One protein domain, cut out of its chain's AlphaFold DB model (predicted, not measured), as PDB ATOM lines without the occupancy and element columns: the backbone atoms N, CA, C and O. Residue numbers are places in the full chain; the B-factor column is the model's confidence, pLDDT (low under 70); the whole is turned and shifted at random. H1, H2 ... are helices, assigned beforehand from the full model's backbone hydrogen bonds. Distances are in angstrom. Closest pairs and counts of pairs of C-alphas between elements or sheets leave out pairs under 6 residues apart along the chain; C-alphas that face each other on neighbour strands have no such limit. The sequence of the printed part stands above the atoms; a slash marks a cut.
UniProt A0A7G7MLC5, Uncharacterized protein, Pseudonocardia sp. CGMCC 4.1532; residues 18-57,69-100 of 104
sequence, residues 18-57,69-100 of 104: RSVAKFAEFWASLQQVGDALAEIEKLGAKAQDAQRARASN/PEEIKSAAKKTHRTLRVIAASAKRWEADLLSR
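Overview. This is residues 18 to 57 and 69 to 100 of the 104 residues of an uncharacterized protein of Pseudonocardia sp. CGMCC 4.1532 (UniProt A0A7G7MLC5). One very long helix, H1, has a shorter helix, H2, side by side with it and running back along it, and a short helix, H3, turns in over the first residues of H1. Residues 52 to 57 stick out beyond the rest. The printed part has 72 residues with three named helices in the order H1, H2, H3 and no named strand, and is all helix. It is extended, with a radius of gyration of the C-alphas of 17.5 A and spans of 62 by 18 by 10 A.

Along the chain. H1, residues 18 to 56, runs 57.5 A from C-alpha 18 at (49.067, -11.299, 40.136) to C-alpha 56. H2, residues 69 to 92, begins at (19.970, -0.351, 12.837) and is 34.6 A long. H3, residues 94 to 99, ends at (42.743, -14.118, 47.133) and is 8.5 A long.

Arrangement. H1 touches H2 with its residues 30 to 48 alone, at a shallow tilt of 17 degrees, opposite ways; the closest C-alphas, of Gly 44 and Pro 69, are 4.8 A apart. H1 touches H3 with residues 19 to 23 alone, the closest C-alphas being those of Ser 19 and Leu 98, 5.2 A. H2 and H3 are close but not clearly touching, the C-alphas of Ala 90 and Leu 97 being closest at 7.9 A. In H1, H2 and H3 every O i to N i+4 pair is within hydrogen-bond range.

Size, cuts and confidence. The C-alphas farthest apart, of Asn 57 and Ser 99, are 61.9 A apart. Residues 58 to 68 are not printed, and C-alphas 57 and 69 are 19.7 A apart across the cut. The link from H2 to H3 is tight. Mean pLDDT of the printed part is 85.6; residue 55 is under 70.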
ATOM      1  N   ARG A  18      49.405 -10.846  41.497       83.88
ATOM      2  CA  ARG A  18      49.067 -11.299  40.136       83.88
ATOM      3  C   ARG A  18      47.557 -11.335  39.920       83.88
ATOM      4  O   ARG A  18      47.086 -10.860  38.892       83.88
ATOM      5  N   SER A  19      46.804 -11.834  40.898       83.94
ATOM      6  CA  SER A  19      45.338 -11.876  40.843       83.94
ATOM      7  C   SER A  19      44.727 -10.473  40.830       83.94
ATOM      8  O   SER A  19      43.776 -10.232  40.096       83.94
ATOM      9  N   VAL A  20      45.315  -9.524  41.568       86.94
ATOM     10  CA  VAL A  20      44.929  -8.102  41.517       86.94
ATOM     11  C   VAL A  20      45.143  -7.523  40.117       86.94
ATOM     12  O   VAL A  20      44.229  -6.917  39.565       86.94
ATOM     13  N   ALA A  21      46.314  -7.751  39.512       88.69
ATOM     14  CA  ALA A  21      46.600  -7.277  38.157       88.69
ATOM     15  C   ALA A  21      45.640  -7.882  37.116       88.69
ATOM     16  O   ALA A  21      45.111  -7.162  36.273       88.69
ATOM     17  N   LYS A  22      45.349  -9.185  37.215       87.50
ATOM     18  CA  LYS A  22      44.401  -9.876  36.327       87.50
ATOM     19  C   LYS A  22      42.963  -9.393  36.499       87.50
ATOM     20  O   LYS A  22      42.241  -9.252  35.514       87.50
ATOM     21  N   PHE A  23      42.549  -9.094  37.727       87.75
ATOM     22  CA  PHE A  23      41.233  -8.517  37.987       87.75
ATOM     23  C   PHE A  23      41.107  -7.092  37.423       87.75
ATOM     24  O   PHE A  23      40.070  -6.749  36.856       87.75
ATOM     25  N   ALA A  24      42.172  -6.288  37.499       89.31
ATOM     26  CA  ALA A  24      42.213  -4.968  36.870       89.31
ATOM     27  C   ALA A  24      42.146  -5.053  35.331       89.31
ATOM     28  O   ALA A  24      41.372  -4.326  34.713       89.31
ATOM     29  N   GLU A  25      42.892  -5.977  34.719       92.50
ATOM     30  CA  GLU A  25      42.858  -6.254  33.272       92.50
ATOM     31  C   GLU A  25      41.458  -6.689  32.805       92.50
ATOM     32  O   GLU A  25      40.940  -6.205  31.796       92.50
ATOM     33  N   PHE A  26      40.802  -7.552  33.583       89.94
ATOM     34  CA  PHE A  26      39.415  -7.945  33.353       89.94
ATOM     35  C   PHE A  26      38.471  -6.735  33.368       89.94
ATOM     36  O   PHE A  26      37.628  -6.598  32.478       89.94
ATOM     37  N   TRP A  27      38.621  -5.832  34.338       91.31
ATOM     38  CA  TRP A  27      37.767  -4.648  34.437       91.31
ATOM     39  C   TRP A  27      37.988  -3.668  33.280       91.31
ATOM     40  O   TRP A  27      37.023  -3.161  32.707       91.31
ATOM     41  N   ALA A  28      39.245  -3.461  32.882       93.50
ATOM     42  CA  ALA A  28      39.592  -2.668  31.706       93.50
ATOM     43  C   ALA A  28      38.974  -3.256  30.425       93.50
ATOM     44  O   ALA A  28      38.408  -2.523  29.616       93.50
ATOM     45  N   SER A  29      38.995  -4.583  30.284       92.81
ATOM     46  CA  SER A  29      38.379  -5.276  29.146       92.81
ATOM     47  C   SER A  29      36.860  -5.077  29.105       92.81
ATOM     48  O   SER A  29      36.299  -4.825  28.040       92.81
ATOM     49  N   LEU A  30      36.172  -5.138  30.254       91.06
ATOM     50  CA  LEU A  30      34.733  -4.850  30.317       91.06
ATOM     51  C   LEU A  30      34.415  -3.418  29.875       91.06
ATOM     52  O   LEU A  30      33.436  -3.212  29.154       91.06
ATOM     53  N   GLN A  31      35.237  -2.449  30.288       91.81
ATOM     54  CA  GLN A  31      35.083  -1.057  29.871       91.81
ATOM     55  C   GLN A  31      35.267  -0.916  28.357       91.81
ATOM     56  O   GLN A  31      34.409  -0.335  27.700       91.81
ATOM     57  N   GLN A  32      36.306  -1.532  27.791       94.00
ATOM     58  CA  GLN A  32      36.573  -1.495  26.352       94.00
ATOM     59  C   GLN A  32      35.410  -2.058  25.522       94.00
ATOM     60  O   GLN A  32      35.053  -1.491  24.490       94.00
ATOM     61  N   VAL A  33      34.781  -3.153  25.970       91.19
ATOM     62  CA  VAL A  33      33.581  -3.681  25.299       91.19
ATOM     63  C   VAL A  33      32.409  -2.705  25.438       91.19
ATOM     64  O   VAL A  33      31.665  -2.513  24.479       91.19
ATOM     65  N   GLY A  34      32.244  -2.066  26.599       90.38
ATOM     66  CA  GLY A  34      31.243  -1.015  26.795       90.38
ATOM     67  C   GLY A  34      31.422   0.163  25.832       90.38
ATOM     68  O   GLY A  34      30.457   0.586  25.198       90.38
ATOM     69  N   ASP A  35      32.654   0.635  25.665       92.00
ATOM     70  CA  ASP A  35      32.986   1.739  24.761       92.00
ATOM     71  C   ASP A  35      32.756   1.348  23.291       92.00
ATOM     72  O   ASP A  35      32.175   2.115  22.520       92.00
ATOM     73  N   ALA A  36      33.132   0.123  22.907       91.38
ATOM     74  CA  ALA A  36      32.878  -0.407  21.568       91.38
ATOM     75  C   ALA A  36      31.374  -0.501  21.257       91.38
ATOM     76  O   ALA A  36      30.949  -0.164  20.152       91.38
ATOM     77  N   LEU A  37      30.553  -0.913  22.231       88.81
ATOM     78  CA  LEU A  37      29.095  -0.927  22.080       88.81
ATOM     79  C   LEU A  37      28.527   0.480  21.883       88.81
ATOM     80  O   LEU A  37      27.688   0.668  21.004       88.81
ATOM     81  N   ALA A  38      29.010   1.465  22.642       89.19
ATOM     82  CA  ALA A  38      28.584   2.853  22.480       89.19
ATOM     83  C   ALA A  38      28.928   3.397  21.083       89.19
ATOM     84  O   ALA A  38      28.147   4.142  20.491       89.19
ATOM     85  N   GLU A  39      30.076   3.014  20.520       89.12
ATOM     86  CA  GLU A  39      30.452   3.419  19.164       89.12
ATOM     87  C   GLU A  39      29.588   2.739  18.094       89.12
ATOM     88  O   GLU A  39      29.127   3.393  17.156       89.12
ATOM     89  N   ILE A  40      29.280   1.452  18.271       87.38
ATOM     90  CA  ILE A  40      28.352   0.716  17.403       87.38
ATOM     91  C   ILE A  40      26.960   1.368  17.403       87.38
ATOM     92  O   ILE A  40      26.355   1.518  16.340       87.38
ATOM     93  N   GLU A  41      26.457   1.812  18.559       86.00
ATOM     94  CA  GLU A  41      25.173   2.520  18.651       86.00
ATOM     95  C   GLU A  41      25.183   3.847  17.875       86.00
ATOM     96  O   GLU A  41      24.233   4.141  17.143       86.00
ATOM     97  N   LYS A  42      26.274   4.624  17.950       87.38
ATOM     98  CA  LYS A  42      26.428   5.857  17.154       87.38
ATOM     99  C   LYS A  42      26.448   5.571  15.654       87.38
ATOM    100  O   LYS A  42      25.849   6.319  14.880       87.38
ATOM    101  N   LEU A  43      27.140   4.512  15.231       85.31
ATOM    102  CA  LEU A  43      27.186   4.101  13.825       85.31
ATOM    103  C   LEU A  43      25.807   3.650  13.331       85.31
ATOM    104  O   LEU A  43      25.401   4.040  12.236       85.31
ATOM    105  N   GLY A  44      25.063   2.906  14.152       82.19
ATOM    106  CA  GLY A  44      23.680   2.522  13.868       82.19
ATOM    107  C   GLY A  44      22.764   3.734  13.673       82.19
ATOM    108  O   GLY A  44      22.022   3.787  12.692       82.19
ATOM    109  N   ALA A  45      22.870   4.745  14.543       83.19
ATOM    110  CA  ALA A  45      22.104   5.987  14.416       83.19
ATOM    111  C   ALA A  45      22.434   6.744  13.114       83.19
ATOM    112  O   ALA A  45      21.533   7.091  12.352       83.19
ATOM    113  N   LYS A  46      23.726   6.906  12.792       83.50
ATOM    114  CA  LYS A  46      24.169   7.535  11.532       83.50
ATOM    115  C   LYS A  46      23.663   6.787  10.296       83.50
ATOM    116  O   LYS A  46      23.272   7.414   9.312       83.50
ATOM    117  N   ALA A  47      23.664   5.454  10.334       78.75
ATOM    118  CA  ALA A  47      23.152   4.628   9.243       78.75
ATOM    119  C   ALA A  47      21.637   4.814   9.050       78.75
ATOM    120  O   ALA A  47      21.176   4.937   7.915       78.75
ATOM    121  N   GLN A  48      20.876   4.898  10.144       79.94
ATOM    122  CA  GLN A  48      19.438   5.165  10.110       79.94
ATOM    123  C   GLN A  48      19.118   6.551   9.531       79.94
ATOM    124  O   GLN A  48      18.211   6.675   8.704       79.94
ATOM    125  N   ASP A  49      19.875   7.582   9.907       80.81
ATOM    126  CA  ASP A  49      19.705   8.937   9.371       80.81
ATOM    127  C   ASP A  49      20.032   9.000   7.874       80.81
ATOM    128  O   ASP A  49      19.262   9.555   7.086       80.81
ATOM    129  N   ALA A  50      21.118   8.348   7.445       77.75
ATOM    130  CA  ALA A  50      21.472   8.242   6.031       77.75
ATOM    131  C   ALA A  50      20.406   7.486   5.219       77.75
ATOM    132  O   ALA A  50      20.107   7.857   4.081       77.75
ATOM    133  N   GLN A  51      19.805   6.440   5.794       75.25
ATOM    134  CA  GLN A  51      18.702   5.714   5.166       75.25
ATOM    135  C   GLN A  51      17.456   6.597   5.023       75.25
ATOM    136  O   GLN A  51      16.853   6.621   3.950       75.25
ATOM    137  N   ARG A  52      17.098   7.369   6.058       76.44
ATOM    138  CA  ARG A  52      15.982   8.329   6.004       76.44
ATOM    139  C   ARG A  52      16.199   9.405   4.938       76.44
ATOM    140  O   ARG A  52      15.283   9.669   4.165       76.44
ATOM    141  N   ALA A  53      17.408   9.957   4.842       76.62
ATOM    142  CA  ALA A  53      17.759  10.961   3.832       76.62
ATOM    143  C   ALA A  53      17.721  10.410   2.391       76.62
ATOM    144  O   ALA A  53      17.349  11.108   1.452       76.62
ATOM    145  N   ARG A  54      18.081   9.136   2.186       70.25
ATOM    146  CA  ARG A  54      17.949   8.483   0.869       70.25
ATOM    147  C   ARG A  54      16.493   8.225   0.495       70.25
ATOM    148  O   ARG A  54      16.131   8.422  -0.663       70.25
ATOM    149  N   ALA A  55      15.672   7.831   1.470       69.44
ATOM    150  CA  ALA A  55      14.241   7.625   1.275       69.44
ATOM    151  C   ALA A  55      13.518   8.933   0.911       69.44
ATOM    152  O   ALA A  55      12.696   8.930  -0.001       69.44
ATOM    153  N   SER A  56      13.867  10.062   1.545       71.94
ATOM    154  CA  SER A  56      13.306  11.375   1.184       71.94
ATOM    155  C   SER A  56      13.714  11.841  -0.216       71.94
ATOM    156  O   SER A  56      12.964  12.568  -0.857       71.94
ATOM    157  N   ASN A  57      14.873  11.395  -0.707       74.88
ATOM    158  CA  ASN A  57      15.397  11.756  -2.027       74.88
ATOM    159  C   ASN A  57      15.008  10.753  -3.132       74.88
ATOM    160  O   ASN A  57      15.520  10.848  -4.245       74.88
ATOM    161  N   PRO A  69      19.713  -1.132  11.625       76.50
ATOM    162  CA  PRO A  69      19.970  -0.351  12.837       76.50
ATOM    163  C   PRO A  69      19.265  -0.900  14.091       76.50
ATOM    164  O   PRO A  69      19.831  -0.878  15.184       76.50
ATOM    165  N   GLU A  70      18.062  -1.459  13.938       78.19
ATOM    166  CA  GLU A  70      17.311  -2.069  15.042       78.19
ATOM    167  C   GLU A  70      17.910  -3.404  15.510       78.19
ATOM    168  O   GLU A  70      17.959  -3.672  16.714       78.19
ATOM    169  N   GLU A  71      18.432  -4.228  14.596       80.19
ATOM    170  CA  GLU A  71      19.161  -5.453  14.951       80.19
ATOM    171  C   GLU A  71      20.450  -5.127  15.709       80.19
ATOM    172  O   GLU A  71      20.729  -5.745  16.741       80.19
ATOM    173  N   ILE A  72      21.185  -4.105  15.260       82.81
ATOM    174  CA  ILE A  72      22.390  -3.606  15.932       82.81
ATOM    175  C   ILE A  72      22.052  -3.135  17.354       82.81
ATOM    176  O   ILE A  72      22.707  -3.536  18.318       82.81
ATOM    177  N   LYS A  73      20.987  -2.345  17.511       82.50
ATOM    178  CA  LYS A  73      20.529  -1.832  18.810       82.50
ATOM    179  C   LYS A  73      20.059  -2.941  19.753       82.50
ATOM    180  O   LYS A  73      20.377  -2.932  20.944       82.50
ATOM    181  N   SER A  74      19.314  -3.918  19.238       85.88
ATOM    182  CA  SER A  74      18.853  -5.073  20.016       85.88
ATOM    183  C   SER A  74      20.029  -5.928  20.500       85.88
ATOM    184  O   SER A  74      20.103  -6.283  21.684       85.88
ATOM    185  N   ALA A  75      20.996  -6.191  19.615       84.56
ATOM    186  CA  ALA A  75      22.224  -6.898  19.953       84.56
ATOM    187  C   ALA A  75      23.043  -6.132  21.003       84.56
ATOM    188  O   ALA A  75      23.422  -6.718  22.019       84.56
ATOM    189  N   ALA A  76      23.233  -4.819  20.829       86.06
ATOM    190  CA  ALA A  76      23.946  -3.973  21.784       86.06
ATOM    191  C   ALA A  76      23.299  -4.010  23.175       86.06
ATOM    192  O   ALA A  76      23.973  -4.268  24.176       86.06
ATOM    193  N   LYS A  77      21.966  -3.889  23.247       88.50
ATOM    194  CA  LYS A  77      21.202  -3.990  24.500       88.50
ATOM    195  C   LYS A  77      21.386  -5.343  25.190       88.50
ATOM    196  O   LYS A  77      21.537  -5.398  26.415       88.50
ATOM    197  N   LYS A  78      21.375  -6.441  24.425       91.25
ATOM    198  CA  LYS A  78      21.608  -7.793  24.954       91.25
ATOM    199  C   LYS A  78      23.018  -7.911  25.532       91.25
ATOM    200  O   LYS A  78      23.162  -8.364  26.668       91.25
ATOM    201  N   THR A  79      24.029  -7.443  24.806       89.06
ATOM    202  CA  THR A  79      25.425  -7.455  25.264       89.06
ATOM    203  C   THR A  79      25.603  -6.608  26.522       89.06
ATOM    204  O   THR A  79      26.192  -7.080  27.492       89.06
ATOM    205  N   HIS A  80      24.996  -5.419  26.590       89.00
ATOM    206  CA  HIS A  80      25.030  -4.576  27.787       89.00
ATOM    207  C   HIS A  80      24.440  -5.265  29.020       89.00
ATOM    208  O   HIS A  80      24.996  -5.173  30.117       89.00
ATOM    209  N   ARG A  81      23.321  -5.982  28.859       92.00
ATOM    210  CA  ARG A  81      22.718  -6.752  29.955       92.00
ATOM    211  C   ARG A  81      23.662  -7.851  30.440       92.00
ATOM    212  O   ARG A  81      23.839  -7.994  31.648       92.00
ATOM    213  N   THR A  82      24.282  -8.586  29.522       92.06
ATOM    214  CA  THR A  82      25.261  -9.626  29.856       92.06
ATOM    215  C   THR A  82      26.470  -9.040  30.585       92.06
ATOM    216  O   THR A  82      26.844  -9.552  31.637       92.06
ATOM    217  N   LEU A  83      27.019  -7.916  30.108       90.75
ATOM    218  CA  LEU A  83      28.126  -7.216  30.770       90.75
ATOM    219  C   LEU A  83      27.769  -6.804  32.201       90.75
ATOM    220  O   LEU A  83      28.565  -7.014  33.109       90.75
ATOM    221  N   ARG A  84      26.554  -6.289  32.439       91.50
ATOM    222  CA  ARG A  84      26.094  -5.949  33.799       91.50
ATOM    223  C   ARG A  84      26.032  -7.168  34.714       91.50
ATOM    224  O   ARG A  84      26.423  -7.071  35.872       91.50
ATOM    225  N   VAL A  85      25.558  -8.308  34.211       94.44
ATOM    226  CA  VAL A  85      25.514  -9.563  34.984       94.44
ATOM    227  C   VAL A  85      26.923 -10.050  35.319       94.44
ATOM    228  O   VAL A  85      27.175 -10.453  36.458       94.44
ATOM    229  N   ILE A  86      27.848  -9.973  34.359       91.00
ATOM    230  CA  ILE A  86      29.257 -10.331  34.555       91.00
ATOM    231  C   ILE A  86      29.907  -9.399  35.587       91.00
ATOM    232  O   ILE A  86      30.497  -9.881  36.549       91.00
ATOM    233  N   ALA A  87      29.729  -8.083  35.454       91.00
ATOM    234  CA  ALA A  87      30.264  -7.087  36.381       91.00
ATOM    235  C   ALA A  87      29.716  -7.266  37.808       91.00
ATOM    236  O   ALA A  87      30.473  -7.246  38.779       91.00
ATOM    237  N   ALA A  88      28.407  -7.501  37.948       91.31
ATOM    238  CA  ALA A  88      27.777  -7.756  39.242       91.31
ATOM    239  C   ALA A  88      28.294  -9.052  39.887       91.31
ATOM    240  O   ALA A  88      28.590  -9.080  41.083       91.31
ATOM    241  N   SER A  89      28.441 -10.115  39.092       89.75
ATOM    242  CA  SER A  89      29.017 -11.384  39.548       89.75
ATOM    243  C   SER A  89      30.468 -11.213  39.991       89.75
ATOM    244  O   SER A  89      30.830 -11.666  41.073       89.75
ATOM    245  N   ALA A  90      31.282 -10.513  39.202       88.69
ATOM    246  CA  ALA A  90      32.681 -10.257  39.521       88.69
ATOM    247  C   ALA A  90      32.833  -9.461  40.824       88.69
ATOM    248  O   ALA A  90      33.612  -9.855  41.685       88.69
ATOM    249  N   LYS A  91      32.019  -8.416  41.023       89.50
ATOM    250  CA  LYS A  91      32.008  -7.635  42.268       89.50
ATOM    251  C   LYS A  91      31.581  -8.471  43.476       89.50
ATOM    252  O   LYS A  91      32.168  -8.366  44.547       89.50
ATOM    253  N   ARG A  92      30.581  -9.345  43.314       89.56
ATOM    254  CA  ARG A  92      30.134 -10.260  44.380       89.56
ATOM    255  C   ARG A  92      31.245 -11.209  44.838       89.56
ATOM    256  O   ARG A  92      31.301 -11.542  46.019       89.56
ATOM    257  N   TRP A  93      32.096 -11.652  43.916       88.31
ATOM    258  CA  TRP A  93      33.157 -12.628  44.174       88.31
ATOM    259  C   TRP A  93      34.557 -12.012  44.271       88.31
ATOM    260  O   TRP A  93      35.531 -12.750  44.378       88.31
ATOM    261  N   GLU A  94      34.671 -10.685  44.286       85.50
ATOM    262  CA  GLU A  94      35.938  -9.949  44.222       85.50
ATOM    263  C   GLU A  94      36.956 -10.446  45.255       85.50
ATOM    264  O   GLU A  94      38.062 -10.837  44.902       85.50
ATOM    265  N   ALA A  95      36.563 -10.547  46.525       83.12
ATOM    266  CA  ALA A  95      37.466 -10.997  47.583       83.12
ATOM    267  C   ALA A  95      37.993 -12.433  47.371       83.12
ATOM    268  O   ALA A  95      39.118 -12.740  47.763       83.12
ATOM    269  N   ASP A  96      37.208 -13.311  46.743       81.62
ATOM    270  CA  ASP A  96      37.642 -14.675  46.423       81.62
ATOM    271  C   ASP A  96      38.488 -14.708  45.144       81.62
ATOM    272  O   ASP A  96      39.459 -15.457  45.073       81.62
ATOM    273  N   LEU A  97      38.174 -13.862  44.161       81.31
ATOM    274  CA  LEU A  97      38.952 -13.709  42.928       81.31
ATOM    275  C   LEU A  97      40.331 -13.089  43.182       81.31
ATOM    276  O   LEU A  97      41.297 -13.471  42.527       81.31
ATOM    277  N   LEU A  98      40.442 -12.171  44.142       83.06
ATOM    278  CA  LEU A  98      41.699 -11.503  44.493       83.06
ATOM    279  C   LEU A  98      42.593 -12.332  45.429       83.06
ATOM    280  O   LEU A  98      43.809 -12.130  45.464       83.06
ATOM    281  N   SER A  99      42.005 -13.251  46.200       75.50
ATOM    282  CA  SER A  99      42.743 -14.118  47.133       75.50
ATOM    283  C   SER A  99      43.128 -15.471  46.536       75.50
ATOM    284  O   SER A  99      44.093 -16.081  46.992       75.50
ATOM    285  N   ARG A 100      42.417 -15.951  45.507       74.00
ATOM    286  CA  ARG A 100      42.773 -17.182  44.790       74.00
ATOM    287  C   ARG A 100      43.870 -16.928  43.765       74.00
ATOM    288  O   ARG A 100      43.862 -15.918  43.068       74.00
TER     289      ARG A 100